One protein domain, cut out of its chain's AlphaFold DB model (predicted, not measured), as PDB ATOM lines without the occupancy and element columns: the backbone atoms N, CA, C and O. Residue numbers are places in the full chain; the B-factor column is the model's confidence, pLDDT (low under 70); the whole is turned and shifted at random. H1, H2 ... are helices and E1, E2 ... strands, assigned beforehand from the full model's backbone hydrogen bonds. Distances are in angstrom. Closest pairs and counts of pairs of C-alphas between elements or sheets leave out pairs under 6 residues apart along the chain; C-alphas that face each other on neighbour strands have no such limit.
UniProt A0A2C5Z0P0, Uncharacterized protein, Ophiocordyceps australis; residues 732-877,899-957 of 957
ATOM      1  N   GLY A 732      36.972  41.258 -58.127       82.50
ATOM      2  CA  GLY A 732      38.226  40.523 -58.369       82.50
ATOM      3  C   GLY A 732      39.437  41.118 -57.631       82.50
ATOM      4  O   GLY A 732      40.270  40.380 -57.107       82.50
ATOM      5  N   TRP A 733      39.492  42.449 -57.525       86.81
ATOM      6  CA  TRP A 733      40.519  43.165 -56.766       86.81
ATOM      7  C   TRP A 733      40.348  43.002 -55.247       86.81
ATOM      8  O   TRP A 733      41.346  42.865 -54.548       86.81
ATOM      9  N   LEU A 734      39.110  42.916 -54.735       88.31
ATOM     10  CA  LEU A 734      38.841  42.641 -53.317       88.31
ATOM     11  C   LEU A 734      39.397  41.277 -52.901       88.31
ATOM     12  O   LEU A 734      40.008  41.161 -51.844       88.31
ATOM     13  N   LEU A 735      39.230  40.245 -53.738       91.88
ATOM     14  CA  LEU A 735      39.800  38.919 -53.477       91.88
ATOM     15  C   LEU A 735      41.336  38.958 -53.430       91.88
ATOM     16  O   LEU A 735      41.938  38.331 -52.558       91.88
ATOM     17  N   ALA A 736      41.972  39.706 -54.336       90.00
ATOM     18  CA  ALA A 736      43.419  39.905 -54.313       90.00
ATOM     19  C   ALA A 736      43.870  40.645 -53.040       90.00
ATOM     20  O   ALA A 736      44.788  40.183 -52.365       90.00
ATOM     21  N   LEU A 737      43.180  41.726 -52.669       91.19
ATOM     22  CA  LEU A 737      43.462  42.501 -51.463       91.19
ATOM     23  C   LEU A 737      43.293  41.656 -50.191       91.19
ATOM     24  O   LEU A 737      44.194  41.625 -49.359       91.19
ATOM     25  N   GLY A 738      42.206  40.890 -50.063       91.94
ATOM     26  CA  GLY A 738      41.981  39.998 -48.920       91.94
ATOM     27  C   GLY A 738      43.006  38.862 -48.800       91.94
ATOM     28  O   GLY A 738      43.313  38.430 -47.689       91.94
ATOM     29  N   LEU A 739      43.578  38.399 -49.918       93.88
ATOM     30  CA  LEU A 739      44.690  37.440 -49.916       93.88
ATOM     31  C   LEU A 739      45.993  38.065 -49.401       93.88
ATOM     32  O   LEU A 739      46.710  37.404 -48.650       93.88
ATOM     33  N   GLU A 740      46.307  39.307 -49.783       95.06
ATOM     34  CA  GLU A 740      47.501  39.993 -49.271       95.06
ATOM     35  C   GLU A 740      47.300  40.480 -47.822       95.06
ATOM     36  O   GLU A 740      48.226  40.342 -47.029       95.06
ATOM     37  N   ILE A 741      46.093  40.905 -47.412       93.62
ATOM     38  CA  ILE A 741      45.739  41.147 -45.993       93.62
ATOM     39  C   ILE A 741      45.935  39.864 -45.178       93.62
ATOM     40  O   ILE A 741      46.614  39.881 -44.155       93.62
ATOM     41  N   GLY A 742      45.394  38.728 -45.634       93.12
ATOM     42  CA  GLY A 742      45.566  37.447 -44.946       93.12
ATOM     43  C   GLY A 742      47.033  37.002 -44.856       93.12
ATOM     44  O   GLY A 742      47.437  36.435 -43.842       93.12
ATOM     45  N   GLY A 743      47.845  37.295 -45.878       92.69
ATOM     46  CA  GLY A 743      49.295  37.076 -45.862       92.69
ATOM     47  C   GLY A 743      50.041  38.003 -44.895       92.69
ATOM     48  O   GLY A 743      50.893  37.537 -44.142       92.69
ATOM     49  N   ALA A 744      49.692  39.288 -44.872       91.44
ATOM     50  CA  ALA A 744      50.278  40.290 -43.988       91.44
ATOM     51  C   ALA A 744      49.946  40.012 -42.514       91.44
ATOM     52  O   ALA A 744      50.843  39.993 -41.674       91.44
ATOM     53  N   VAL A 745      48.685  39.687 -42.201       92.00
ATOM     54  CA  VAL A 745      48.281  39.247 -40.857       92.00
ATOM     55  C   VAL A 745      49.071  38.000 -40.446       92.00
ATOM     56  O   VAL A 745      49.608  37.976 -39.345       92.00
ATOM     57  N   LEU A 746      49.236  37.002 -41.327       91.31
ATOM     58  CA  LEU A 746      50.057  35.814 -41.040       91.31
ATOM     59  C   LEU A 746      51.529  36.126 -40.729       91.31
ATOM     60  O   LEU A 746      52.123  35.412 -39.925       91.31
ATOM     61  N   ALA A 747      52.114  37.155 -41.347       88.00
ATOM     62  CA  ALA A 747      53.495  37.573 -41.089       88.00
ATOM     63  C   ALA A 747      53.673  38.293 -39.737       88.00
ATOM     64  O   ALA A 747      54.783  38.328 -39.204       88.00
ATOM     65  N   ALA A 748      52.584  38.832 -39.179       85.19
ATOM     66  CA  ALA A 748      52.567  39.584 -37.926       85.19
ATOM     67  C   ALA A 748      51.890  38.860 -36.752       85.19
ATOM     68  O   ALA A 748      51.906  39.378 -35.638       85.19
ATOM     69  N   VAL A 749      51.321  37.666 -36.976       81.62
ATOM     70  CA  VAL A 749      50.850  36.739 -35.931       81.62
ATOM     71  C   VAL A 749      51.955  36.583 -34.873       81.62
ATOM     72  O   VAL A 749      52.993  35.982 -35.173       81.62
ATOM     73  N   PRO A 750      51.778  37.087 -33.634       79.12
ATOM     74  CA  PRO A 750      52.792  36.926 -32.602       79.12
ATOM     75  C   PRO A 750      53.041  35.452 -32.250       79.12
ATOM     76  O   PRO A 750      52.120  34.686 -31.955       79.12
ATOM     77  N   THR A 751      54.321  35.075 -32.243       77.12
ATOM     78  CA  THR A 751      54.824  33.726 -31.919       77.12
ATOM     79  C   THR A 751      55.371  33.605 -30.490       77.12
ATOM     80  O   THR A 751      55.961  32.583 -30.141       77.12
ATOM     81  N   GLY A 752      55.186  34.635 -29.657       75.38
ATOM     82  CA  GLY A 752      55.679  34.708 -28.278       75.38
ATOM     83  C   GLY A 752      54.637  35.247 -27.295       75.38
ATOM     84  O   GLY A 752      53.479  35.457 -27.650       75.38
ATOM     85  N   VAL A 753      55.056  35.481 -26.047       73.50
ATOM     86  CA  VAL A 753      54.205  36.093 -25.015       73.50
ATOM     87  C   VAL A 753      54.001  37.570 -25.356       73.50
ATOM     88  O   VAL A 753      54.948  38.351 -25.339       73.50
ATOM     89  N   VAL A 754      52.764  37.935 -25.683       82.50
ATOM     90  CA  VAL A 754      52.349  39.275 -26.128       82.50
ATOM     91  C   VAL A 754      51.144  39.721 -25.304       82.50
ATOM     92  O   VAL A 754      50.388  38.870 -24.843       82.50
ATOM     93  N   GLN A 755      50.961  41.023 -25.074       88.69
ATOM     94  CA  GLN A 755      49.822  41.548 -24.306       88.69
ATOM     95  C   GLN A 755      48.488  41.100 -24.915       88.69
ATOM     96  O   GLN A 755      48.320  41.126 -26.135       88.69
ATOM     97  N   LEU A 756      47.533  40.695 -24.072       89.50
ATOM     98  CA  LEU A 756      46.267  40.121 -24.535       89.50
ATOM     99  C   LEU A 756      45.489  41.079 -25.455       89.50
ATOM    100  O   LEU A 756      44.931  40.633 -26.457       89.50
ATOM    101  N   ALA A 757      45.550  42.386 -25.180       89.19
ATOM    102  CA  ALA A 757      44.999  43.451 -26.019       89.19
ATOM    103  C   ALA A 757      45.443  43.343 -27.491       89.19
ATOM    104  O   ALA A 757      44.621  43.376 -28.409       89.19
ATOM    105  N   GLU A 758      46.739  43.133 -27.738       87.25
ATOM    106  CA  GLU A 758      47.257  43.000 -29.101       87.25
ATOM    107  C   GLU A 758      46.792  41.695 -29.753       87.25
ATOM    108  O   GLU A 758      46.482  41.681 -30.944       87.25
ATOM    109  N   VAL A 759      46.672  40.604 -28.984       89.31
ATOM    110  CA  VAL A 759      46.142  39.326 -29.494       89.31
ATOM    111  C   VAL A 759      44.679  39.471 -29.933       89.31
ATOM    112  O   VAL A 759      44.315  38.908 -30.962       89.31
ATOM    113  N   PHE A 760      43.858  40.266 -29.234       91.94
ATOM    114  CA  PHE A 760      42.488  40.592 -29.663       91.94
ATOM    115  C   PHE A 760      42.453  41.375 -30.989       91.94
ATOM    116  O   PHE A 760      41.685  41.017 -31.887       91.94
ATOM    117  N   LEU A 761      43.319  42.383 -31.161       90.19
ATOM    118  CA  LEU A 761      43.434  43.127 -32.426       90.19
ATOM    119  C   LEU A 761      43.822  42.202 -33.591       90.19
ATOM    120  O   LEU A 761      43.146  42.184 -34.624       90.19
ATOM    121  N   TRP A 762      44.858  41.373 -33.409       90.38
ATOM    122  CA  TRP A 762      45.267  40.383 -34.412       90.38
ATOM    123  C   TRP A 762      44.179  39.342 -34.684       90.38
ATOM    124  O   TRP A 762      43.991  38.939 -35.835       90.38
ATOM    125  N   ALA A 763      43.427  38.936 -33.657       91.56
ATOM    126  CA  ALA A 763      42.348  37.971 -33.801       91.56
ATOM    127  C   ALA A 763      41.210  38.496 -34.682       91.56
ATOM    128  O   ALA A 763      40.772  37.772 -35.577       91.56
ATOM    129  N   ARG A 764      40.784  39.757 -34.519       93.69
ATOM    130  CA  ARG A 764      39.798  40.381 -35.423       93.69
ATOM    131  C   ARG A 764      40.294  40.441 -36.857       93.69
ATOM    132  O   ARG A 764      39.557  40.029 -37.747       93.69
ATOM    133  N   GLN A 765      41.530  40.882 -37.099       92.19
ATOM    134  CA  GLN A 765      42.042  40.965 -38.473       92.19
ATOM    135  C   GLN A 765      42.161  39.579 -39.130       92.19
ATOM    136  O   GLN A 765      41.808  39.412 -40.300       92.19
ATOM    137  N   ALA A 766      42.549  38.553 -38.365       92.25
ATOM    138  CA  ALA A 766      42.547  37.164 -38.821       92.25
ATOM    139  C   ALA A 766      41.128  36.636 -39.106       92.25
ATOM    140  O   ALA A 766      40.900  36.058 -40.168       92.25
ATOM    141  N   ILE A 767      40.165  36.853 -38.202       92.00
ATOM    142  CA  ILE A 767      38.758  36.449 -38.375       92.00
ATOM    143  C   ILE A 767      38.146  37.150 -39.591       92.00
ATOM    144  O   ILE A 767      37.519  36.484 -40.417       92.00
ATOM    145  N   ARG A 768      38.391  38.455 -39.756       92.00
ATOM    146  CA  ARG A 768      37.889  39.255 -40.877       92.00
ATOM    147  C   ARG A 768      38.444  38.784 -42.214       92.00
ATOM    148  O   ARG A 768      37.677  38.579 -43.156       92.00
ATOM    149  N   ALA A 769      39.749  38.509 -42.280       91.62
ATOM    150  CA  ALA A 769      40.363  37.886 -43.447       91.62
ATOM    151  C   ALA A 769      39.780  36.484 -43.718       91.62
ATOM    152  O   ALA A 769      39.412  36.193 -44.853       91.62
ATOM    153  N   ILE A 770      39.620  35.627 -42.698       93.31
ATOM    154  CA  ILE A 770      39.034  34.284 -42.860       93.31
ATOM    155  C   ILE A 770      37.599  34.353 -43.397       93.31
ATOM    156  O   ILE A 770      37.262  33.606 -44.318       93.31
ATOM    157  N   ARG A 771      36.755  35.222 -42.836       94.44
ATOM    158  CA  ARG A 771      35.353  35.398 -43.247       94.44
ATOM    159  C   ARG A 771      35.248  35.911 -44.664       94.44
ATOM    160  O   ARG A 771      34.578  35.274 -45.472       94.44
ATOM    161  N   PHE A 772      35.969  36.985 -44.975       93.94
ATOM    162  CA  PHE A 772      36.014  37.535 -46.321       93.94
ATOM    163  C   PHE A 772      36.455  36.482 -47.340       93.94
ATOM    164  O   PHE A 772      35.782  36.269 -48.344       93.94
ATOM    165  N   LEU A 773      37.542  35.765 -47.056       92.62
ATOM    166  CA  LEU A 773      38.089  34.768 -47.967       92.62
ATOM    167  C   LEU A 773      37.179  33.533 -48.137       92.62
ATOM    168  O   LEU A 773      37.054  33.019 -49.250       92.62
ATOM    169  N   ARG A 774      36.503  33.069 -47.074       93.19
ATOM    170  CA  ARG A 774      35.500  31.987 -47.161       93.19
ATOM    171  C   ARG A 774      34.234  32.430 -47.894       93.19
ATOM    172  O   ARG A 774      33.725  31.671 -48.711       93.19
ATOM    173  N   SER A 775      33.754  33.644 -47.626       91.12
ATOM    174  CA  SER A 775      32.622  34.250 -48.334       91.12
ATOM    175  C   SER A 775      32.937  34.383 -49.825       91.12
ATOM    176  O   SER A 775      32.188  33.894 -50.663       91.12
ATOM    177  N   ALA A 776      34.129  34.883 -50.165       87.56
ATOM    178  CA  ALA A 776      34.595  34.991 -51.540       87.56
ATOM    179  C   ALA A 776      34.639  33.638 -52.278       87.56
ATOM    180  O   ALA A 776      34.259  33.602 -53.442       87.56
ATOM    181  N   ILE A 777      35.033  32.527 -51.628       86.06
ATOM    182  CA  ILE A 777      34.942  31.175 -52.229       86.06
ATOM    183  C   ILE A 777      33.496  30.791 -52.579       86.06
ATOM    184  O   ILE A 777      33.282  30.096 -53.569       86.06
ATOM    185  N   MET A 778      32.514  31.195 -51.771       85.94
ATOM    186  CA  MET A 778      31.101  30.868 -52.007       85.94
ATOM    187  C   MET A 778      30.444  31.798 -53.040       85.94
ATOM    188  O   MET A 778      29.585  31.352 -53.800       85.94
ATOM    189  N   ASP A 779      30.859  33.065 -53.078       84.19
ATOM    190  CA  ASP A 779      30.270  34.127 -53.905       84.19
ATOM    191  C   ASP A 779      30.871  34.242 -55.315       84.19
ATOM    192  O   ASP A 779      30.208  34.734 -56.234       84.19
ATOM    193  N   LEU A 780      32.138  33.860 -55.493       80.06
ATOM    194  CA  LEU A 780      32.893  34.061 -56.731       80.06
ATOM    195  C   LEU A 780      33.172  32.727 -57.432       80.06
ATOM    196  O   LEU A 780      33.503  31.727 -56.804       80.06
ATOM    197  N   ASP A 781      33.121  32.729 -58.764       80.56
ATOM    198  CA  ASP A 781      33.530  31.589 -59.596       80.56
ATOM    199  C   ASP A 781      35.069  31.546 -59.699       80.56
ATOM    200  O   ASP A 781      35.669  31.977 -60.690       80.56
ATOM    201  N   ILE A 782      35.733  31.153 -58.602       82.19
ATOM    202  CA  ILE A 782      37.197  31.207 -58.486       82.19
ATOM    203  C   ILE A 782      37.864  29.926 -59.006       82.19
ATOM    204  O   ILE A 782      37.489  28.803 -58.670       82.19
ATOM    205  N   THR A 783      38.956  30.088 -59.755       81.88
ATOM    206  CA  THR A 783      39.792  28.971 -60.211       81.88
ATOM    207  C   THR A 783      40.539  28.279 -59.061       81.88
ATOM    208  O   THR A 783      40.991  28.903 -58.097       81.88
ATOM    209  N   GLY A 784      40.728  26.959 -59.188       81.31
ATOM    210  CA  GLY A 784      41.235  26.098 -58.109       81.31
ATOM    211  C   GLY A 784      42.631  26.431 -57.558       81.31
ATOM    212  O   GLY A 784      42.955  26.032 -56.443       81.31
ATOM    213  N   THR A 785      43.466  27.179 -58.286       83.50
ATOM    214  CA  THR A 785      44.759  27.668 -57.768       83.50
ATOM    215  C   THR A 785      44.581  28.760 -56.717       83.50
ATOM    216  O   THR A 785      45.306  28.772 -55.723       83.50
ATOM    217  N   ILE A 786      43.608  29.652 -56.911       85.44
ATOM    218  CA  ILE A 786      43.287  30.701 -55.946       85.44
ATOM    219  C   ILE A 786      42.528  30.089 -54.768       85.44
ATOM    220  O   ILE A 786      42.913  30.361 -53.636       85.44
ATOM    221  N   VAL A 787      41.554  29.198 -55.012       88.75
ATOM    222  CA  VAL A 787      40.868  28.442 -53.941       88.75
ATOM    223  C   VAL A 787      41.888  27.763 -53.026       88.75
ATOM    224  O   VAL A 787      41.846  27.972 -51.820       88.75
ATOM    225  N   ARG A 788      42.896  27.080 -53.582       88.75
ATOM    226  CA  ARG A 788      43.971  26.468 -52.788       88.75
ATOM    227  C   ARG A 788      44.797  27.480 -51.979       88.75
ATOM    228  O   ARG A 788      45.148  27.185 -50.841       88.75
ATOM    229  N   ARG A 789      45.119  28.664 -52.528       90.19
ATOM    230  CA  ARG A 789      45.828  29.729 -51.775       90.19
ATOM    231  C   ARG A 789      44.946  30.291 -50.653       90.19
ATOM    232  O   ARG A 789      45.455  30.581 -49.574       90.19
ATOM    233  N   VAL A 790      43.638  30.401 -50.885       91.12
ATOM    234  CA  VAL A 790      42.661  30.788 -49.862       91.12
ATOM    235  C   VAL A 790      42.565  29.727 -48.761       91.12
ATOM    236  O   VAL A 790      42.666  30.066 -47.583       91.12
ATOM    237  N   GLU A 791      42.405  28.453 -49.110       91.94
ATOM    238  CA  GLU A 791      42.389  27.334 -48.158       91.94
ATOM    239  C   GLU A 791      43.680  27.291 -47.332       91.94
ATOM    240  O   GLU A 791      43.628  27.123 -46.118       91.94
ATOM    241  N   GLU A 792      44.838  27.523 -47.956       93.88
ATOM    242  CA  GLU A 792      46.124  27.587 -47.261       93.88
ATOM    243  C   GLU A 792      46.190  28.753 -46.260       93.88
ATOM    244  O   GLU A 792      46.541  28.539 -45.099       93.88
ATOM    245  N   ILE A 793      45.835  29.975 -46.675       92.25
ATOM    246  CA  ILE A 793      45.863  31.161 -45.801       92.25
ATOM    247  C   ILE A 793      44.837  31.030 -44.672       92.25
ATOM    248  O   ILE A 793      45.178  31.238 -43.509       92.25
ATOM    249  N   THR A 794      43.605  30.622 -44.977       93.62
ATOM    250  CA  THR A 794      42.557  30.435 -43.961       93.62
ATOM    251  C   THR A 794      42.882  29.288 -43.003       93.62
ATOM    252  O   THR A 794      42.677  29.439 -41.800       93.62
ATOM    253  N   SER A 795      43.462  28.180 -43.481       92.62
ATOM    254  CA  SER A 795      43.934  27.091 -42.617       92.62
ATOM    255  C   SER A 795      45.098  27.521 -41.726       92.62
ATOM    256  O   SER A 795      45.153  27.091 -40.574       92.62
ATOM    257  N   LYS A 796      46.025  28.350 -42.225       93.94
ATOM    258  CA  LYS A 796      47.128  28.896 -41.421       93.94
ATOM    259  C   LYS A 796      46.607  29.866 -40.358       93.94
ATOM    260  O   LYS A 796      46.931  29.679 -39.192       93.94
ATOM    261  N   LEU A 797      45.736  30.814 -40.725       92.00
ATOM    262  CA  LEU A 797      45.142  31.781 -39.789       92.00
ATOM    263  C   LEU A 797      44.310  31.079 -38.702       92.00
ATOM    264  O   LEU A 797      44.509  31.343 -37.518       92.00
ATOM    265  N   SER A 798      43.440  30.128 -39.069       92.12
ATOM    266  CA  SER A 798      42.709  29.313 -38.085       92.12
ATOM    267  C   SER A 798      43.645  28.449 -37.228       92.12
ATOM    268  O   SER A 798      43.361  28.226 -36.055       92.12
ATOM    269  N   GLY A 799      44.773  27.981 -37.774       92.62
ATOM    270  CA  GLY A 799      45.819  27.301 -37.005       92.62
ATOM    271  C   GLY A 799      46.440  28.208 -35.938       92.62
ATOM    272  O   GLY A 799      46.515  27.817 -34.773       92.62
ATOM    273  N   SER A 800      46.805  29.439 -36.307       91.31
ATOM    274  CA  SER A 800      47.336  30.454 -35.389       91.31
ATOM    275  C   SER A 800      46.339  30.812 -34.282       91.31
ATOM    276  O   SER A 800      46.679  30.694 -33.104       91.31
ATOM    277  N   LEU A 801      45.081  31.117 -34.631       90.75
ATOM    278  CA  LEU A 801      44.007  31.417 -33.666       90.75
ATOM    279  C   LEU A 801      43.727  30.270 -32.679       90.75
ATOM    280  O   LEU A 801      43.274  30.507 -31.560       90.75
ATOM    281  N   ARG A 802      43.993  29.020 -33.080       92.62
ATOM    282  CA  ARG A 802      43.870  27.831 -32.218       92.62
ATOM    283  C   ARG A 802      45.099  27.562 -31.359       92.62
ATOM    284  O   ARG A 802      44.976  26.897 -30.331       92.62
ATOM    285  N   SER A 803      46.263  28.056 -31.776       91.25
ATOM    286  CA  SER A 803      47.503  27.972 -31.002       91.25
ATOM    287  C   SER A 803      47.543  28.980 -29.852       91.25
ATOM    288  O   SER A 803      48.072  28.662 -28.789       91.25
ATOM    289  N   TRP A 804      46.929  30.154 -30.023       90.62
ATOM    290  CA  TRP A 804      46.761  31.126 -28.947       90.62
ATOM    291  C   TRP A 804      45.717  30.643 -27.954       90.62
ATOM    292  O   TRP A 804      44.531  30.553 -28.278       90.62
ATOM    293  N   ARG A 805      46.172  30.340 -26.739       92.06
ATOM    294  CA  ARG A 805      45.323  29.928 -25.629       92.06
ATOM    295  C   ARG A 805      45.283  30.999 -24.555       92.06
ATOM    296  O   ARG A 805      46.315  31.555 -24.193       92.06
ATOM    297  N   VAL A 806      44.081  31.265 -24.065       91.25
ATOM    298  CA  VAL A 806      43.802  32.244 -23.016       91.25
ATOM    299  C   VAL A 806      43.057  31.510 -21.899       91.25
ATOM    300  O   VAL A 806      42.075  30.818 -22.191       91.25
ATOM    301  N   PRO A 807      43.505  31.602 -20.638       91.62
ATOM    302  CA  PRO A 807      42.709  31.201 -19.485       91.62
ATOM    303  C   PRO A 807      41.369  31.930 -19.458       91.62
ATOM    304  O   PRO A 807      41.312  33.150 -19.572       91.62
ATOM    305  N   THR A 808      40.280  31.178 -19.323       90.62
ATOM    306  CA  THR A 808      38.922  31.734 -19.311       90.62
ATOM    307  C   THR A 808      38.146  31.232 -18.104       90.62
ATOM    308  O   THR A 808      38.285  30.062 -17.739       90.62
ATOM    309  N   PRO A 809      37.284  32.064 -17.504       87.94
ATOM    310  CA  PRO A 809      36.379  31.599 -16.473       87.94
ATOM    311  C   PRO A 809      35.303  30.697 -17.087       87.94
ATOM    312  O   PRO A 809      34.974  30.773 -18.278       87.94
ATOM    313  N   ALA A 810      34.746  29.815 -16.263       83.19
ATOM    314  CA  ALA A 810      33.648  28.939 -16.639       83.19
ATOM    315  C   ALA A 810      32.496  29.123 -15.635       83.19
ATOM    316  O   ALA A 810      32.730  28.891 -14.450       83.19
ATOM    317  N   PRO A 811      31.277  29.485 -16.081       88.81
ATOM    318  CA  PRO A 811      30.862  29.759 -17.465       88.81
ATOM    319  C   PRO A 811      31.273  31.156 -17.985       88.81
ATOM    320  O   PRO A 811      31.016  32.177 -17.361       88.81
ATOM    321  N   LEU A 812      31.870  31.194 -19.185       89.19
ATOM    322  CA  LEU A 812      32.370  32.427 -19.817       89.19
ATOM    323  C   LEU A 812      31.252  33.429 -20.138       89.19
ATOM    324  O   LEU A 812      31.439  34.621 -19.936       89.19
ATOM    325  N   THR A 813      30.114  32.955 -20.655       90.56
ATOM    326  CA  THR A 813      29.008  33.817 -21.096       90.56
ATOM    327  C   THR A 813      28.456  34.654 -19.952       90.56
ATOM    328  O   THR A 813      28.407  35.867 -20.075       90.56
ATOM    329  N   GLU A 814      28.117  34.010 -18.836       87.62
ATOM    330  CA  GLU A 814      27.577  34.651 -17.633       87.62
ATOM    331  C   GLU A 814      28.566  35.667 -17.043       87.62
ATOM    332  O   GLU A 814      28.212  36.821 -16.815       87.62
ATOM    333  N   TRP A 815      29.837  35.269 -16.918       91.88
ATOM    334  CA  TRP A 815      30.913  36.141 -16.446       91.88
ATOM    335  C   TRP A 815      31.140  37.364 -17.348       91.88
ATOM    336  O   TRP A 815      31.380  38.461 -16.849       91.88
ATOM    337  N   ALA A 816      31.061  37.192 -18.670       87.75
ATOM    338  CA  ALA A 816      31.270  38.269 -19.631       87.75
ATOM    339  C   ALA A 816      30.040  39.187 -19.765       87.75
ATOM    340  O   ALA A 816      30.203  40.375 -20.007       87.75
ATOM    341  N   THR A 817      28.817  38.686 -19.554       86.44
ATOM    342  CA  THR A 817      27.601  39.529 -19.529       86.44
ATOM    343  C   THR A 817      27.498  40.443 -18.305       86.44
ATOM    344  O   THR A 817      26.679  41.353 -18.307       86.44
ATOM    345  N   GLN A 818      28.313  40.213 -17.271       86.50
ATOM    346  CA  GLN A 818      28.353  40.999 -16.030       86.50
ATOM    347  C   GLN A 818      29.484  42.045 -16.015       86.50
ATOM    348  O   GLN A 818      29.813  42.574 -14.954       86.50
ATOM    349  N   LYS A 819      30.162  42.274 -17.149       89.38
ATOM    350  CA  LYS A 819      31.407  43.051 -17.208       89.38
ATOM    351  C   LYS A 819      31.489  43.921 -18.449       89.38
ATOM    352  O   LYS A 819      31.135  43.490 -19.543       89.38
ATOM    353  N   ASP A 820      32.038  45.118 -18.278       88.81
ATOM    354  CA  ASP A 820      32.398  45.965 -19.409       88.81
ATOM    355  C   ASP A 820      33.618  45.414 -20.178       88.81
ATOM    356  O   ASP A 820      34.331  44.498 -19.751       88.81
ATOM    357  N   ALA A 821      33.855  46.001 -21.349       88.31
ATOM    358  CA  ALA A 821      34.938  45.646 -22.259       88.31
ATOM    359  C   ALA A 821      36.346  45.671 -21.621       88.31
ATOM    360  O   ALA A 821      37.174  44.814 -21.945       88.31
ATOM    361  N   GLY A 822      36.616  46.627 -20.728       86.25
ATOM    362  CA  GLY A 822      37.891  46.774 -20.028       86.25
ATOM    363  C   GLY A 822      38.038  45.755 -18.900       86.25
ATOM    364  O   GLY A 822      39.049  45.057 -18.836       86.25
ATOM    365  N   GLN A 823      36.994  45.575 -18.086       89.19
ATOM    366  CA  GLN A 823      36.954  44.568 -17.017       89.19
ATOM    367  C   GLN A 823      37.118  43.133 -17.534       89.19
ATOM    368  O   GLN A 823      37.698  42.285 -16.851       89.19
ATOM    369  N   ILE A 824      36.609  42.834 -18.734       90.06
ATOM    370  CA  ILE A 824      36.832  41.537 -19.389       90.06
ATOM    371  C   ILE A 824      38.304  41.369 -19.758       90.06
ATOM    372  O   ILE A 824      38.879  40.307 -19.518       90.06
ATOM    373  N   LEU A 825      38.920  42.401 -20.335       90.31
ATOM    374  CA  LEU A 825      40.318  42.350 -20.744       90.31
ATOM    375  C   LEU A 825      41.249  42.201 -19.530       90.31
ATOM    376  O   LEU A 825      42.108  41.321 -19.534       90.31
ATOM    377  N   GLU A 826      41.023  42.992 -18.479       90.44
ATOM    378  CA  GLU A 826      41.744  42.911 -17.204       90.44
ATOM    379  C   GLU A 826      41.540  41.549 -16.526       90.44
ATOM    380  O   GLU A 826      42.504  40.893 -16.138       90.44
ATOM    381  N   GLY A 827      40.299  41.059 -16.450       90.62
ATOM    382  CA  GLY A 827      39.997  39.768 -15.835       90.62
ATOM    383  C   GLY A 827      40.612  38.573 -16.571       90.62
ATOM    384  O   GLY A 827      41.081  37.631 -15.929       90.62
ATOM    385  N   LEU A 828      40.666  38.608 -17.907       91.44
ATOM    386  CA  LEU A 828      41.381  37.599 -18.697       91.44
ATOM    387  C   LEU A 828      42.907  37.715 -18.535       91.44
ATOM    388  O   LEU A 828      43.588  36.689 -18.533       91.44
ATOM    389  N   GLU A 829      43.447  38.925 -18.359       91.88
ATOM    390  CA  GLU A 829      44.873  39.143 -18.086       91.88
ATOM    391  C   GLU A 829      45.262  38.608 -16.695       91.88
ATOM    392  O   GLU A 829      46.217  37.840 -16.588       91.88
ATOM    393  N   ILE A 830      44.459  38.868 -15.657       91.06
ATOM    394  CA  ILE A 830      44.638  38.300 -14.306       91.06
ATOM    395  C   ILE A 830      44.616  36.764 -14.346       91.06
ATOM    396  O   ILE A 830      45.484  36.108 -13.766       91.06
ATOM    397  N   LEU A 831      43.657  36.159 -15.057       89.56
ATOM    398  CA  LEU A 831      43.587  34.698 -15.210       89.56
ATOM    399  C   LEU A 831      44.799  34.131 -15.970       89.56
ATOM    400  O   LEU A 831      45.214  32.996 -15.714       89.56
ATOM    401  N   ARG A 832      45.378  34.920 -16.882       88.25
ATOM    402  CA  ARG A 832      46.588  34.586 -17.636       88.25
ATOM    403  C   ARG A 832      47.844  34.638 -16.774       88.25
ATOM    404  O   ARG A 832      48.628  33.690 -16.811       88.25
ATOM    405  N   GLU A 833      48.006  35.682 -15.968       88.25
ATOM    406  CA  GLU A 833      49.091  35.796 -14.985       88.25
ATOM    407  C   GLU A 833      49.013  34.690 -13.921       88.25
ATOM    408  O   GLU A 833      50.029  34.080 -13.580       88.25
ATOM    409  N   ALA A 834      47.800  34.350 -13.476       86.44
ATOM    410  CA  ALA A 834      47.537  33.260 -12.536       86.44
ATOM    411  C   ALA A 834      47.689  31.843 -13.135       86.44
ATOM    412  O   ALA A 834      47.549  30.862 -12.404       86.44
ATOM    413  N   GLN A 835      47.953  31.713 -14.445       85.31
ATOM    414  CA  GLN A 835      48.034  30.435 -15.177       85.31
ATOM    415  C   GLN A 835      46.801  29.529 -14.968       85.31
ATOM    416  O   GLN A 835      46.910  28.304 -14.854       85.31
ATOM    417  N   ALA A 836      45.614  30.136 -14.886       80.75
ATOM    418  CA  ALA A 836      44.384  29.432 -14.549       80.75
ATOM    419  C   ALA A 836      43.927  28.459 -15.657       80.75
ATOM    420  O   ALA A 836      44.156  28.664 -16.847       80.75
ATOM    421  N   GLN A 837      43.215  27.404 -15.259       76.50
ATOM    422  CA  GLN A 837      42.467  26.526 -16.166       76.50
ATOM    423  C   GLN A 837      40.962  26.752 -15.946       76.50
ATOM    424  O   GLN A 837      40.565  26.956 -14.796       76.50
ATOM    425  N   PRO A 838      40.109  26.668 -16.986       66.44
ATOM    426  CA  PRO A 838      40.394  26.153 -18.328       66.44
ATOM    427  C   PRO A 838      40.935  27.185 -19.336       66.44
ATOM    428  O   PRO A 838      40.384  28.272 -19.522       66.44
ATOM    429  N   GLU A 839      41.955  26.779 -20.087       86.38
ATOM    430  CA  GLU A 839      42.373  27.448 -21.324       86.38
ATOM    431  C   GLU A 839      41.391  27.214 -22.485       86.38
ATOM    432  O   GLU A 839      41.012  26.075 -22.778       86.38
ATOM    433  N   ARG A 840      41.086  28.274 -23.240       91.62
ATOM    434  CA  ARG A 840      40.399  28.204 -24.541       91.62
ATOM    435  C   ARG A 840      41.259  28.789 -25.649       91.62
ATOM    436  O   ARG A 840      42.059  29.689 -25.414       91.62
ATOM    437  N   SER A 841      41.074  28.300 -26.873       94.81
ATOM    438  CA  SER A 841      41.654  28.929 -28.064       94.81
ATOM    439  C   SER A 841      41.018  30.289 -28.345       94.81
ATOM    440  O   SER A 841      39.803  30.422 -28.202       94.81
ATOM    441  N   MET A 842      41.790  31.247 -28.861       93.81
ATOM    442  CA  MET A 842      41.274  32.562 -29.266       93.81
ATOM    443  C   MET A 842      40.163  32.461 -30.337       93.81
ATOM    444  O   MET A 842      39.210  33.230 -30.296       93.81
ATOM    445  N   ASP A 843      40.224  31.454 -31.223       93.25
ATOM    446  CA  ASP A 843      39.152  31.077 -32.178       93.25
ATOM    447  C   ASP A 843      37.792  30.830 -31.473       93.25
ATOM    448  O   ASP A 843      36.748  31.287 -31.930       93.25
ATOM    449  N   ASP A 844      37.811  30.144 -30.324       94.31
ATOM    450  CA  ASP A 844      36.621  29.798 -29.525       94.31
ATOM    451  C   ASP A 844      36.178  30.968 -28.633       94.31
ATOM    452  O   ASP A 844      34.993  31.286 -28.568       94.31
ATOM    453  N   LEU A 845      37.138  31.659 -28.007       94.69
ATOM    454  CA  LEU A 845      36.889  32.840 -27.177       94.69
ATOM    455  C   LEU A 845      36.197  33.953 -27.977       94.69
ATOM    456  O   LEU A 845      35.128  34.413 -27.580       94.69
ATOM    457  N   MET A 846      36.751  34.330 -29.135       95.12
ATOM    458  CA  MET A 846      36.141  35.330 -30.019       95.12
ATOM    459  C   MET A 846      34.768  34.879 -30.516       95.12
ATOM    460  O   MET A 846      33.828  35.667 -30.482       95.12
ATOM    461  N   SER A 847      34.615  33.607 -30.903       94.00
ATOM    462  CA  SER A 847      33.325  33.071 -31.364       94.00
ATOM    463  C   SER A 847      32.233  33.107 -30.289       94.00
ATOM    464  O   SER A 847      31.058  33.237 -30.632       94.00
ATOM    465  N   GLN A 848      32.587  32.985 -29.005       94.44
ATOM    466  CA  GLN A 848      31.633  33.061 -27.891       94.44
ATOM    467  C   GLN A 848      31.347  34.507 -27.476       94.44
ATOM    468  O   GLN A 848      30.181  34.856 -27.312       94.44
ATOM    469  N   LEU A 849      32.367  35.368 -27.397       94.44
ATOM    470  CA  LEU A 849      32.189  36.808 -27.163       94.44
ATOM    471  C   LEU A 849      31.395  37.487 -28.288       94.44
ATOM    472  O   LEU A 849      30.705  38.471 -28.049       94.44
ATOM    473  N   GLU A 850      31.451  36.961 -29.510       94.88
ATOM    474  CA  GLU A 850      30.661  37.477 -30.625       94.88
ATOM    475  C   GLU A 850      29.178  37.065 -30.575       94.88
ATOM    476  O   GLU A 850      28.305  37.793 -31.046       94.88
ATOM    477  N   GLN A 851      28.871  35.904 -29.985       95.00
ATOM    478  CA  GLN A 851      27.486  35.461 -29.774       95.00
ATOM    479  C   GLN A 851      26.785  36.269 -28.675       95.00
ATOM    480  O   GLN A 851      25.560  36.416 -28.711       95.00
ATOM    481  N   ILE A 852      27.554  36.825 -27.733       92.56
ATOM    482  CA  ILE A 852      27.060  37.768 -26.731       92.56
ATOM    483  C   ILE A 852      26.777  39.096 -27.432       92.56
ATOM    484  O   ILE A 852      27.678  39.899 -27.681       92.56
ATOM    485  N   HIS A 853      25.502  39.307 -27.755       89.00
ATOM    486  CA  HIS A 853      25.016  40.620 -28.145       89.00
ATOM    487  C   HIS A 853      25.093  41.520 -26.919       89.00
ATOM    488  O   HIS A 853      24.428  41.261 -25.915       89.00
ATOM    489  N   VAL A 854      25.904  42.565 -27.014       71.19
ATOM    490  CA  VAL A 854      25.801  43.701 -26.108       71.19
ATOM    491  C   VAL A 854      24.610  44.491 -26.630       71.19
ATOM    492  O   VAL A 854      24.624  44.860 -27.807       71.19
ATOM    493  N   PRO A 855      23.561  44.727 -25.822       65.19
ATOM    494  CA  PRO A 855      22.504  45.649 -26.215       65.19
ATOM    495  C   PRO A 855      23.143  46.948 -26.729       65.19
ATOM    496  O   PRO A 855      24.164  47.386 -26.196       65.19
ATOM    497  N   THR A 856      22.605  47.565 -27.785       54.69
ATOM    498  CA  THR A 856      23.224  48.726 -28.483       54.69
ATOM    499  C   THR A 856      23.295  50.003 -27.615       54.69
ATOM    500  O   THR A 856      23.584  51.103 -28.079       54.69
ATOM    501  N   GLU A 857      23.004  49.836 -26.336       44.50
ATOM    502  CA  GLU A 857      22.508  50.761 -25.351       44.50
ATOM    503  C   GLU A 857      22.849  50.055 -24.024       44.50
ATOM    504  O   GLU A 857      22.268  49.009 -23.740       44.50
ATOM    505  N   ASP A 858      23.875  50.518 -23.299       45.16
ATOM    506  CA  ASP A 858      24.481  49.774 -22.176       45.16
ATOM    507  C   ASP A 858      23.395  49.341 -21.167       45.16
ATOM    508  O   ASP A 858      22.583  50.190 -20.783       45.16
ATOM    509  N   PRO A 859      23.306  48.056 -20.755       38.97
ATOM    510  CA  PRO A 859      22.168  47.564 -19.970       38.97
ATOM    511  C   PRO A 859      21.998  48.227 -18.588       38.97
ATOM    512  O   PRO A 859      20.953  48.041 -17.964       38.97
ATOM    513  N   ALA A 860      22.977  49.019 -18.140       40.12
ATOM    514  CA  ALA A 860      22.923  49.874 -16.954       40.12
ATOM    515  C   ALA A 860      22.205  51.234 -17.172       40.12
ATOM    516  O   ALA A 860      21.538  51.739 -16.268       40.12
ATOM    517  N   ASP A 861      22.277  51.821 -18.374       41.31
ATOM    518  CA  ASP A 861      22.117  53.279 -18.565       41.31
ATOM    519  C   ASP A 861      20.723  53.744 -19.045       41.31
ATOM    520  O   ASP A 861      20.489  54.936 -19.266       41.31
ATOM    521  N   GLN A 862      19.770  52.833 -19.272       37.78
ATOM    522  CA  GLN A 862      18.627  53.142 -20.151       37.78
ATOM    523  C   GLN A 862      17.618  54.185 -19.640       37.78
ATOM    524  O   GLN A 862      17.023  54.887 -20.458       37.78
ATOM    525  N   GLU A 863      17.353  54.251 -18.331       39.06
ATOM    526  CA  GLU A 863      16.115  54.882 -17.833       39.06
ATOM    527  C   GLU A 863      16.250  56.322 -17.305       39.06
ATOM    528  O   GLU A 863      15.219  56.971 -17.160       39.06
ATOM    529  N   LEU A 864      17.455  56.852 -17.029       41.19
ATOM    530  CA  LEU A 864      17.603  58.190 -16.403       41.19
ATOM    531  C   LEU A 864      18.704  59.109 -16.987       41.19
ATOM    532  O   LEU A 864      18.604  60.328 -16.855       41.19
ATOM    533  N   GLU A 865      19.710  58.579 -17.689       41.12
ATOM    534  CA  GLU A 865      20.877  59.338 -18.199       41.12
ATOM    535  C   GLU A 865      20.571  60.332 -19.345       41.12
ATOM    536  O   GLU A 865      21.294  61.310 -19.558       41.12
ATOM    537  N   GLN A 866      19.520  60.081 -20.137       44.34
ATOM    538  CA  GLN A 866      19.381  60.641 -21.493       44.34
ATOM    539  C   GLN A 866      19.376  62.186 -21.610       44.34
ATOM    540  O   GLN A 866      19.872  62.665 -22.638       44.34
ATOM    541  N   PRO A 867      18.861  62.989 -20.652       49.47
ATOM    542  CA  PRO A 867      18.901  64.446 -20.782       49.47
ATOM    543  C   PRO A 867      20.252  65.060 -20.386       49.47
ATOM    544  O   PRO A 867      20.881  65.737 -21.199       49.47
ATOM    545  N   VAL A 868      20.727  64.833 -19.157       37.03
ATOM    546  CA  VAL A 868      21.740  65.703 -18.526       37.03
ATOM    547  C   VAL A 868      23.157  65.448 -19.059       37.03
ATOM    548  O   VAL A 868      23.808  66.393 -19.513       37.03
ATOM    549  N   SER A 869      23.626  64.194 -19.096       39.69
ATOM    550  CA  SER A 869      24.991  63.871 -19.555       39.69
ATOM    551  C   SER A 869      25.176  64.182 -21.050       39.69
ATOM    552  O   SER A 869      26.175  64.788 -21.461       39.69
ATOM    553  N   LYS A 870      24.151  63.890 -21.867       43.47
ATOM    554  CA  LYS A 870      24.097  64.272 -23.288       43.47
ATOM    555  C   LYS A 870      23.995  65.784 -23.497       43.47
ATOM    556  O   LYS A 870      24.578  66.249 -24.475       43.47
ATOM    557  N   LEU A 871      23.310  66.560 -22.647       42.47
ATOM    558  CA  LEU A 871      23.338  68.028 -22.751       42.47
ATOM    559  C   LEU A 871      24.726  68.583 -22.417       42.47
ATOM    560  O   LEU A 871      25.234  69.381 -23.199       42.47
ATOM    561  N   ILE A 872      25.369  68.130 -21.337       41.34
ATOM    562  CA  ILE A 872      26.704  68.611 -20.936       41.34
ATOM    563  C   ILE A 872      27.737  68.336 -22.044       41.34
ATOM    564  O   ILE A 872      28.418  69.266 -22.482       41.34
ATOM    565  N   LYS A 873      27.787  67.111 -22.597       40.88
ATOM    566  CA  LYS A 873      28.666  66.773 -23.739       40.88
ATOM    567  C   LYS A 873      28.276  67.462 -25.055       40.88
ATOM    568  O   LYS A 873      29.154  67.793 -25.846       40.88
ATOM    569  N   LYS A 874      26.985  67.703 -25.330       39.50
ATOM    570  CA  LYS A 874      26.571  68.446 -26.540       39.50
ATOM    571  C   LYS A 874      26.837  69.944 -26.427       39.50
ATOM    572  O   LYS A 874      27.110  70.563 -27.446       39.50
ATOM    573  N   LEU A 875      26.758  70.534 -25.236       39.59
ATOM    574  CA  LEU A 875      27.033  71.955 -25.016       39.59
ATOM    575  C   LEU A 875      28.539  72.252 -25.023       39.59
ATOM    576  O   LEU A 875      28.931  73.299 -25.529       39.59
ATOM    577  N   SER A 876      29.384  71.321 -24.564       32.34
ATOM    578  CA  SER A 876      30.847  71.470 -24.605       32.34
ATOM    579  C   SER A 876      31.485  71.233 -25.982       32.34
ATOM    580  O   SER A 876      32.678  71.480 -26.137       32.34
ATOM    581  N   HIS A 877      30.738  70.749 -26.983       32.81
ATOM    582  CA  HIS A 877      31.250  70.442 -28.335       32.81
ATOM    583  C   HIS A 877      30.511  71.174 -29.471       32.81
ATOM    584  O   HIS A 877      30.744  70.892 -30.646       32.81
ATOM    585  N   LYS A 899      45.578  56.029 -49.603       88.69
ATOM    586  CA  LYS A 899      46.350  55.299 -50.612       88.69
ATOM    587  C   LYS A 899      45.433  54.585 -51.604       88.69
ATOM    588  O   LYS A 899      44.298  54.208 -51.300       88.69
ATOM    589  N   THR A 900      45.929  54.379 -52.816       90.50
ATOM    590  CA  THR A 900      45.233  53.576 -53.823       90.50
ATOM    591  C   THR A 900      45.280  52.086 -53.473       90.50
ATOM    592  O   THR A 900      46.159  51.612 -52.753       90.50
ATOM    593  N   ILE A 901      44.339  51.311 -54.020       87.75
ATOM    594  CA  ILE A 901      44.275  49.854 -53.814       87.75
ATOM    595  C   ILE A 901      45.562  49.162 -54.292       87.75
ATOM    596  O   ILE A 901      46.001  48.203 -53.659       87.75
ATOM    597  N   ASP A 902      46.182  49.645 -55.372       87.62
ATOM    598  CA  ASP A 902      47.432  49.084 -55.894       87.62
ATOM    599  C   ASP A 902      48.618  49.361 -54.954       87.62
ATOM    600  O   ASP A 902      49.399  48.448 -54.678       87.62
ATOM    601  N   GLU A 903      48.711  50.572 -54.390       91.19
ATOM    602  CA  GLU A 903      49.708  50.926 -53.367       91.19
ATOM    603  C   GLU A 903      49.530  50.074 -52.103       91.19
ATOM    604  O   GLU A 903      50.487  49.446 -51.653       91.19
ATOM    605  N   LEU A 904      48.300  49.953 -51.588       92.06
ATOM    606  CA  LEU A 904      47.988  49.106 -50.427       92.06
ATOM    607  C   LEU A 904      48.300  47.627 -50.692       92.06
ATOM    608  O   LEU A 904      48.892  46.956 -49.851       92.06
ATOM    609  N   THR A 905      47.962  47.112 -51.876       90.06
ATOM    610  CA  THR A 905      48.259  45.723 -52.270       90.06
ATOM    611  C   THR A 905      49.770  45.485 -52.377       90.06
ATOM    612  O   THR A 905      50.260  44.419 -51.993       90.06
ATOM    613  N   GLN A 906      50.527  46.465 -52.879       91.69
ATOM    614  CA  GLN A 906      51.985  46.397 -52.955       91.69
ATOM    615  C   GLN A 906      52.630  46.466 -51.566       91.69
ATOM    616  O   GLN A 906      53.491  45.637 -51.265       91.69
ATOM    617  N   GLU A 907      52.211  47.402 -50.713       93.88
ATOM    618  CA  GLU A 907      52.722  47.542 -49.347       93.88
ATOM    619  C   GLU A 907      52.391  46.315 -48.488       93.88
ATOM    620  O   GLU A 907      53.289  45.776 -47.844       93.88
ATOM    621  N   LEU A 908      51.164  45.784 -48.553       92.69
ATOM    622  CA  LEU A 908      50.798  44.538 -47.867       92.69
ATOM    623  C   LEU A 908      51.610  43.338 -48.353       92.69
ATOM    624  O   LEU A 908      51.986  42.492 -47.547       92.69
ATOM    625  N   ARG A 909      51.920  43.254 -49.654       92.19
ATOM    626  CA  ARG A 909      52.783  42.186 -50.176       92.19
ATOM    627  C   ARG A 909      54.227  42.336 -49.698       92.19
ATOM    628  O   ARG A 909      54.879  41.322 -49.457       92.19
ATOM    629  N   ILE A 910      54.740  43.559 -49.560       89.56
ATOM    630  CA  ILE A 910      56.052  43.804 -48.940       89.56
ATOM    631  C   ILE A 910      56.003  43.352 -47.476       89.56
ATOM    632  O   ILE A 910      56.832  42.543 -47.062       89.56
ATOM    633  N   ALA A 911      54.984  43.790 -46.739       88.81
ATOM    634  CA  ALA A 911      54.796  43.484 -45.330       88.81
ATOM    635  C   ALA A 911      54.613  41.980 -45.047       88.81
ATOM    636  O   ALA A 911      55.222  41.433 -44.138       88.81
ATOM    637  N   ALA A 912      53.889  41.250 -45.899       89.12
ATOM    638  CA  ALA A 912      53.747  39.793 -45.805       89.12
ATOM    639  C   ALA A 912      55.076  39.012 -45.940       89.12
ATOM    640  O   ALA A 912      55.115  37.813 -45.661       89.12
ATOM    641  N   ASN A 913      56.159  39.665 -46.383       87.50
ATOM    642  CA  ASN A 913      57.508  39.095 -46.463       87.50
ATOM    643  C   ASN A 913      58.466  39.637 -45.380       87.50
ATOM    644  O   ASN A 913      59.627  39.221 -45.339       87.50
ATOM    645  N   VAL A 914      58.007  40.540 -44.510       82.25
ATOM    646  CA  VAL A 914      58.791  41.144 -43.425       82.25
ATOM    647  C   VAL A 914      58.199  40.698 -42.080       82.25
ATOM    648  O   VAL A 914      56.992  40.787 -41.882       82.25
ATOM    649  N   PRO A 915      59.005  40.209 -41.121       80.81
ATOM    650  CA  PRO A 915      58.515  39.969 -39.768       80.81
ATOM    651  C   PRO A 915      58.185  41.305 -39.092       80.81
ATOM    652  O   PRO A 915      59.091  42.094 -38.816       80.81
ATOM    653  N   HIS A 916      56.907  41.552 -38.810       81.25
ATOM    654  CA  HIS A 916      56.467  42.751 -38.096       81.25
ATOM    655  C   HIS A 916      56.368  42.478 -36.593       81.25
ATOM    656  O   HIS A 916      55.793  41.476 -36.169       81.25
ATOM    657  N   HIS A 917      56.914  43.380 -35.772       78.38
ATOM    658  CA  HIS A 917      56.603  43.386 -34.343       78.38
ATOM    659  C   HIS A 917      55.224  44.005 -34.140       78.38
ATOM    660  O   HIS A 917      54.808  44.898 -34.874       78.38
ATOM    661  N   THR A 918      54.549  43.613 -33.069       66.81
ATOM    662  CA  THR A 918      53.287  44.225 -32.653       66.81
ATOM    663  C   THR A 918      53.378  45.735 -32.367       66.81
ATOM    664  O   THR A 918      52.364  46.418 -32.417       66.81
ATOM    665  N   SER A 919      54.574  46.304 -32.170       75.00
ATOM    666  CA  SER A 919      54.794  47.748 -31.997       75.00
ATOM    667  C   SER A 919      54.956  48.523 -33.314       75.00
ATOM    668  O   SER A 919      55.189  49.730 -33.285       75.00
ATOM    669  N   ASP A 920      54.844  47.864 -34.471       85.06
ATOM    670  CA  ASP A 920      54.944  48.509 -35.782       85.06
ATOM    671  C   ASP A 920      53.654  49.286 -36.111       85.06
ATOM    672  O   ASP A 920      52.700  48.767 -36.696       85.06
ATOM    673  N   VAL A 921      53.623  50.554 -35.690       81.62
ATOM    674  CA  VAL A 921      52.490  51.474 -35.889       81.62
ATOM    675  C   VAL A 921      52.203  51.709 -37.375       81.62
ATOM    676  O   VAL A 921      51.040  51.788 -37.765       81.62
ATOM    677  N   ALA A 922      53.238  51.765 -38.222       84.94
ATOM    678  CA  ALA A 922      53.066  51.950 -39.663       84.94
ATOM    679  C   ALA A 922      52.383  50.729 -40.298       84.94
ATOM    680  O   ALA A 922      51.483  50.878 -41.126       84.94
ATOM    681  N   PHE A 923      52.753  49.522 -39.864       88.44
ATOM    682  CA  PHE A 923      52.098  48.294 -40.298       88.44
ATOM    683  C   PHE A 923      50.665  48.143 -39.755       88.44
ATOM    684  O   PHE A 923      49.775  47.723 -40.498       88.44
ATOM    685  N   LYS A 924      50.406  48.541 -38.498       85.00
ATOM    686  CA  LYS A 924      49.039  48.624 -37.942       85.00
ATOM    687  C   LYS A 924      48.161  49.561 -38.786       85.00
ATOM    688  O   LYS A 924      47.101  49.133 -39.239       85.00
ATOM    689  N   HIS A 925      48.639  50.770 -39.091       87.38
ATOM    690  CA  HIS A 925      47.917  51.730 -39.935       87.38
ATOM    691  C   HIS A 925      47.677  51.197 -41.357       87.38
ATOM    692  O   HIS A 925      46.569  51.305 -41.870       87.38
ATOM    693  N   LEU A 926      48.676  50.559 -41.982       91.25
ATOM    694  CA  LEU A 926      48.530  49.911 -43.295       91.25
ATOM    695  C   LEU A 926      47.429  48.837 -43.295       91.25
ATOM    696  O   LEU A 926      46.647  48.746 -44.243       91.25
ATOM    697  N   LEU A 927      47.346  48.020 -42.241       89.69
ATOM    698  CA  LEU A 927      46.290  47.015 -42.113       89.69
ATOM    699  C   LEU A 927      44.916  47.631 -41.857       89.69
ATOM    700  O   LEU A 927      43.938  47.153 -42.427       89.69
ATOM    701  N   GLU A 928      44.805  48.670 -41.034       86.94
ATOM    702  CA  GLU A 928      43.532  49.365 -40.810       86.94
ATOM    703  C   GLU A 928      43.050  50.074 -42.087       86.94
ATOM    704  O   GLU A 928      41.893  49.906 -42.485       86.94
ATOM    705  N   GLU A 929      43.950  50.753 -42.804       91.12
ATOM    706  CA  GLU A 929      43.669  51.391 -44.093       91.12
ATOM    707  C   GLU A 929      43.242  50.364 -45.154       91.12
ATOM    708  O   GLU A 929      42.233  50.563 -45.832       91.12
ATOM    709  N   ALA A 930      43.934  49.225 -45.266       89.69
ATOM    710  CA  ALA A 930      43.577  48.184 -46.227       89.69
ATOM    711  C   ALA A 930      42.300  47.412 -45.850       89.69
ATOM    712  O   ALA A 930      41.481  47.093 -46.716       89.69
ATOM    713  N   THR A 931      42.091  47.110 -44.566       86.56
ATOM    714  CA  THR A 931      40.900  46.374 -44.109       86.56
ATOM    715  C   THR A 931      39.639  47.230 -44.169       86.56
ATOM    716  O   THR A 931      38.551  46.672 -44.307       86.56
ATOM    717  N   ALA A 932      39.748  48.563 -44.200       86.94
ATOM    718  CA  ALA A 932      38.631  49.459 -44.504       86.94
ATOM    719  C   ALA A 932      37.991  49.218 -45.892       86.94
ATOM    720  O   ALA A 932      36.837  49.595 -46.091       86.94
ATOM    721  N   TYR A 933      38.689  48.560 -46.829       88.94
ATOM    722  CA  TYR A 933      38.137  48.161 -48.133       88.94
ATOM    723  C   TYR A 933      37.408  46.808 -48.105       88.94
ATOM    724  O   TYR A 933      36.678  46.497 -49.046       88.94
ATOM    725  N   LEU A 934      37.580  45.985 -47.061       90.00
ATOM    726  CA  LEU A 934      36.854  44.718 -46.944       90.00
ATOM    727  C   LEU A 934      35.393  44.963 -46.519       90.00
ATOM    728  O   LEU A 934      35.158  45.795 -45.638       90.00
ATOM    729  N   PRO A 935      34.417  44.207 -47.060       89.75
ATOM    730  CA  PRO A 935      33.018  44.273 -46.638       89.75
ATOM    731  C   PRO A 935      32.827  44.224 -45.109       89.75
ATOM    732  O   PRO A 935      33.557  43.528 -44.398       89.75
ATOM    733  N   GLN A 936      31.860  44.993 -44.599       85.44
ATOM    734  CA  GLN A 936      31.593  45.116 -43.155       85.44
ATOM    735  C   GLN A 936      31.015  43.828 -42.549       85.44
ATOM    736  O   GLN A 936      31.352  43.481 -41.424       85.44
ATOM    737  N   ASP A 937      30.233  43.067 -43.319       86.06
ATOM    738  CA  ASP A 937      29.691  41.750 -42.943       86.06
ATOM    739  C   ASP A 937      30.767  40.668 -42.734       86.06
ATOM    740  O   ASP A 937      30.489  39.598 -42.194       86.06
ATOM    741  N   CYS A 938      32.005  40.944 -43.152       88.19
ATOM    742  CA  CYS A 938      33.149  40.085 -42.899       88.19
ATOM    743  C   CYS A 938      33.838  40.385 -41.561       88.19
ATOM    744  O   CYS A 938      34.615  39.547 -41.112       88.19
ATOM    745  N   ASP A 939      33.607  41.546 -40.937       89.94
ATOM    746  CA  ASP A 939      34.143  41.861 -39.606       89.94
ATOM    747  C   ASP A 939      33.430  41.025 -38.518       89.94
ATOM    748  O   ASP A 939      32.554  40.200 -38.804       89.94
ATOM    749  N   ILE A 940      33.829  41.193 -37.261       90.62
ATOM    750  CA  ILE A 940      33.030  40.730 -36.117       90.62
ATOM    751  C   ILE A 940      31.762  41.584 -35.974       90.62
ATOM    752  O   ILE A 940      31.789  42.782 -36.261       90.62
ATOM    753  N   ASN A 941      30.659  40.978 -35.529       90.69
ATOM    754  CA  ASN A 941      29.372  41.659 -35.362       90.69
ATOM    755  C   ASN A 941      29.519  42.943 -34.516       90.69
ATOM    756  O   ASN A 941      29.987  42.883 -33.377       90.69
ATOM    757  N   HIS A 942      29.104  44.091 -35.062       89.44
ATOM    758  CA  HIS A 942      29.236  45.403 -34.417       89.44
ATOM    759  C   HIS A 942      28.469  45.516 -33.089       89.44
ATOM    760  O   HIS A 942      28.916  46.228 -32.190       89.44
ATOM    761  N   ASP A 943      27.374  44.768 -32.934       89.06
ATOM    762  CA  ASP A 943      26.582  44.700 -31.698       89.06
ATOM    763  C   ASP A 943      27.112  43.646 -30.701       89.06
ATOM    764  O   ASP A 943      26.448  43.307 -29.724       89.06
ATOM    765  N   SER A 944      28.299  43.074 -30.932       94.31
ATOM    766  CA  SER A 944      28.854  42.027 -30.068       94.31
ATOM    767  C   SER A 944      29.887  42.516 -29.058       94.31
ATOM    768  O   SER A 944      30.596  43.507 -29.264       94.31
ATOM    769  N   LEU A 945      30.044  41.745 -27.982       92.38
ATOM    770  CA  LEU A 945      31.007  42.027 -26.920       92.38
ATOM    771  C   LEU A 945      32.454  41.977 -27.427       92.38
ATOM    772  O   LEU A 945      33.278  42.798 -27.029       92.38
ATOM    773  N   ALA A 946      32.741  41.099 -28.393       93.69
ATOM    774  CA  ALA A 946      34.024  41.069 -29.095       93.69
ATOM    775  C   ALA A 946      34.356  42.410 -29.789       93.69
ATOM    776  O   ALA A 946      35.506  42.854 -29.756       93.69
ATOM    777  N   PHE A 947      33.364  43.082 -30.389       93.06
ATOM    778  CA  PHE A 947      33.565  44.383 -31.035       93.06
ATOM    779  C   PHE A 947      33.755  45.510 -30.010       93.06
ATOM    780  O   PHE A 947      34.615  46.375 -30.200       93.06
ATOM    781  N   LYS A 948      33.027  45.471 -28.885       92.06
ATOM    782  CA  LYS A 948      33.187  46.428 -27.774       92.06
ATOM    783  C   LYS A 948      34.571  46.331 -27.119       92.06
ATOM    784  O   LYS A 948      35.218  47.363 -26.955       92.06
ATOM    785  N   ILE A 949      35.066  45.118 -26.847       90.94
ATOM    786  CA  ILE A 949      36.431  44.863 -26.341       90.94
ATOM    787  C   ILE A 949      37.480  45.484 -27.263       90.94
ATOM    788  O   ILE A 949      38.371  46.197 -26.810       90.94
ATOM    789  N   ILE A 950      37.350  45.285 -28.574       90.94
ATOM    790  CA  ILE A 950      38.322  45.819 -29.532       90.94
ATOM    791  C   ILE A 950      38.224  47.336 -29.691       90.94
ATOM    792  O   ILE A 950      39.257  47.995 -29.789       90.94
ATOM    793  N   THR A 951      37.018  47.902 -29.646       88.25
ATOM    794  CA  THR A 951      36.834  49.363 -29.643       88.25
ATOM    795  C   THR A 951      37.459  49.991 -28.394       88.25
ATOM    796  O   THR A 951      38.128  51.014 -28.500       88.25
ATOM    797  N   SER A 952      37.314  49.347 -27.228       87.50
ATOM    798  CA  SER A 952      37.966  49.765 -25.983       87.50
ATOM    799  C   SER A 952      39.492  49.746 -26.121       87.50
ATOM    800  O   SER A 952      40.121  50.782 -25.912       87.50
ATOM    801  N   ILE A 953      40.079  48.643 -26.606       88.19
ATOM    802  CA  ILE A 953      41.527  48.538 -26.863       88.19
ATOM    803  C   ILE A 953      42.019  49.648 -27.809       88.19
ATOM    804  O   ILE A 953      43.034  50.275 -27.524       88.19
ATOM    805  N   GLN A 954      41.301  49.921 -28.906       83.50
ATOM    806  CA  GLN A 954      41.653  50.989 -29.855       83.50
ATOM    807  C   GLN A 954      41.482  52.406 -29.273       83.50
ATOM    808  O   GLN A 954      42.084  53.338 -29.788       83.50
ATOM    809  N   SER A 955      40.677  52.587 -28.220       79.00
ATOM    810  CA  SER A 955      40.499  53.880 -27.536       79.00
ATOM    811  C   SER A 955      41.512  54.149 -26.417       79.00
ATOM    812  O   SER A 955      41.594  55.273 -25.926       79.00
ATOM    813  N   SER A 956      42.255  53.124 -25.989       75.38
ATOM    814  CA  SER A 956      43.258  53.196 -24.911       75.38
ATOM    815  C   SER A 956      44.709  53.121 -25.410       75.38
ATOM    816  O   SER A 956      45.623  53.145 -24.586       75.38
ATOM    817  N   ALA A 957      44.911  52.998 -26.725       65.38
ATOM    818  CA  ALA A 957      46.205  52.890 -27.401       65.38
ATOM    819  C   ALA A 957      46.522  54.149 -28.226       65.38
ATOM    820  O   ALA A 957      47.725  54.485 -28.299       65.38
TER     821      ALA A 957
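Overview. This is residues 732 to 877 and 899 to 957 of the 957 residues of an uncharacterized protein of Ophiocordyceps australis (UniProt A0A2C5Z0P0). You will see a helical body in two joined parts, with long H2 running from one to the other. H1, H2, H3, H8 and H9 form a bundle, while shorter H4, H5, H6 and H10 gather round the other end of H2 with a tiny sheet of E1 and E2; residues 860 to 877, with H7, stick out as a free arm. The 205 printed residues have ten named helices and two named strands, in the order H1 H2 H3 E1 H4 H5 E2 H6 H7 H8 H9 H10; the sheet is antiparallel, order E1 - E2, and the class is mostly helix. The whole is compact, radius of gyration of the C-alphas 18.6 A, spanning 57 by 46 by 33 A.

Along the chain. Look first for the strands E1, residues 805 to 807, and E2, residues 839 to 841. Find C-alpha 756 at (46.267, 40.121, -24.535); from there H2 runs 34.0 A to C-alpha 779 at (30.270, 34.127, -53.905). H1 is residues 732 to 748, 25.0 A, and H3 784 to 803, 27.9 A. The shorter helices are H4, 812 to 817, H5, 821 to 833, H6, 842 to 851, H7, 868 to 875, H8, 901 to 911, H9, 921 to 931, and H10, 945 to 955, which ends at C-alpha (40.499, 53.880, -27.536).

Arrangement. Between E1 and E2, N 806 and O 840 are within hydrogen-bond range at 2.9 A. The closest C-alphas of E1 and H5 are Pro 807 and Arg 832, 5.5 A. H5 touches H10 with residues 821 to 825 alone, about perpendicular at 89 degrees, closest C-alphas Ala 821 and Ile 949, 4.4 A. H10 touches H6, C-alphas 946 and 849 closest at 5.0 A. H4 and H6 only just touch, with 3 pairs of C-alphas within 8 A, closest Thr 813 and Gln 848, 7.3 A. The hub H2 touches five helices; it forms helical hairpins with H1, closest C-alphas 769 and 742, 5.4 A, and with H3, 770 and 794, 5.3 A. H8 touches H1 at a shallow tilt of 25 degrees, C-alphas 911 and 744 closest at 5.7 A, and forms a hairpin with H9, 904 and 930, 6.2 A. Every O i to N i+4 pair is within hydrogen-bond range in H1 to H5 and H7 to H10; in H6, 5 of 6.

Size, cuts and confidence. Without the free arm the body spans 45 by 31 by 28 A. Residues 878 to 898 are not printed, and C-alphas 877 and 899 are 30.9 A apart across the cut. The links H6 to H7 and H9 to H10 are long. Mean pLDDT of the printed part is 83.3; it is under 70 at residues 838, 855 to 877, 918 and 957.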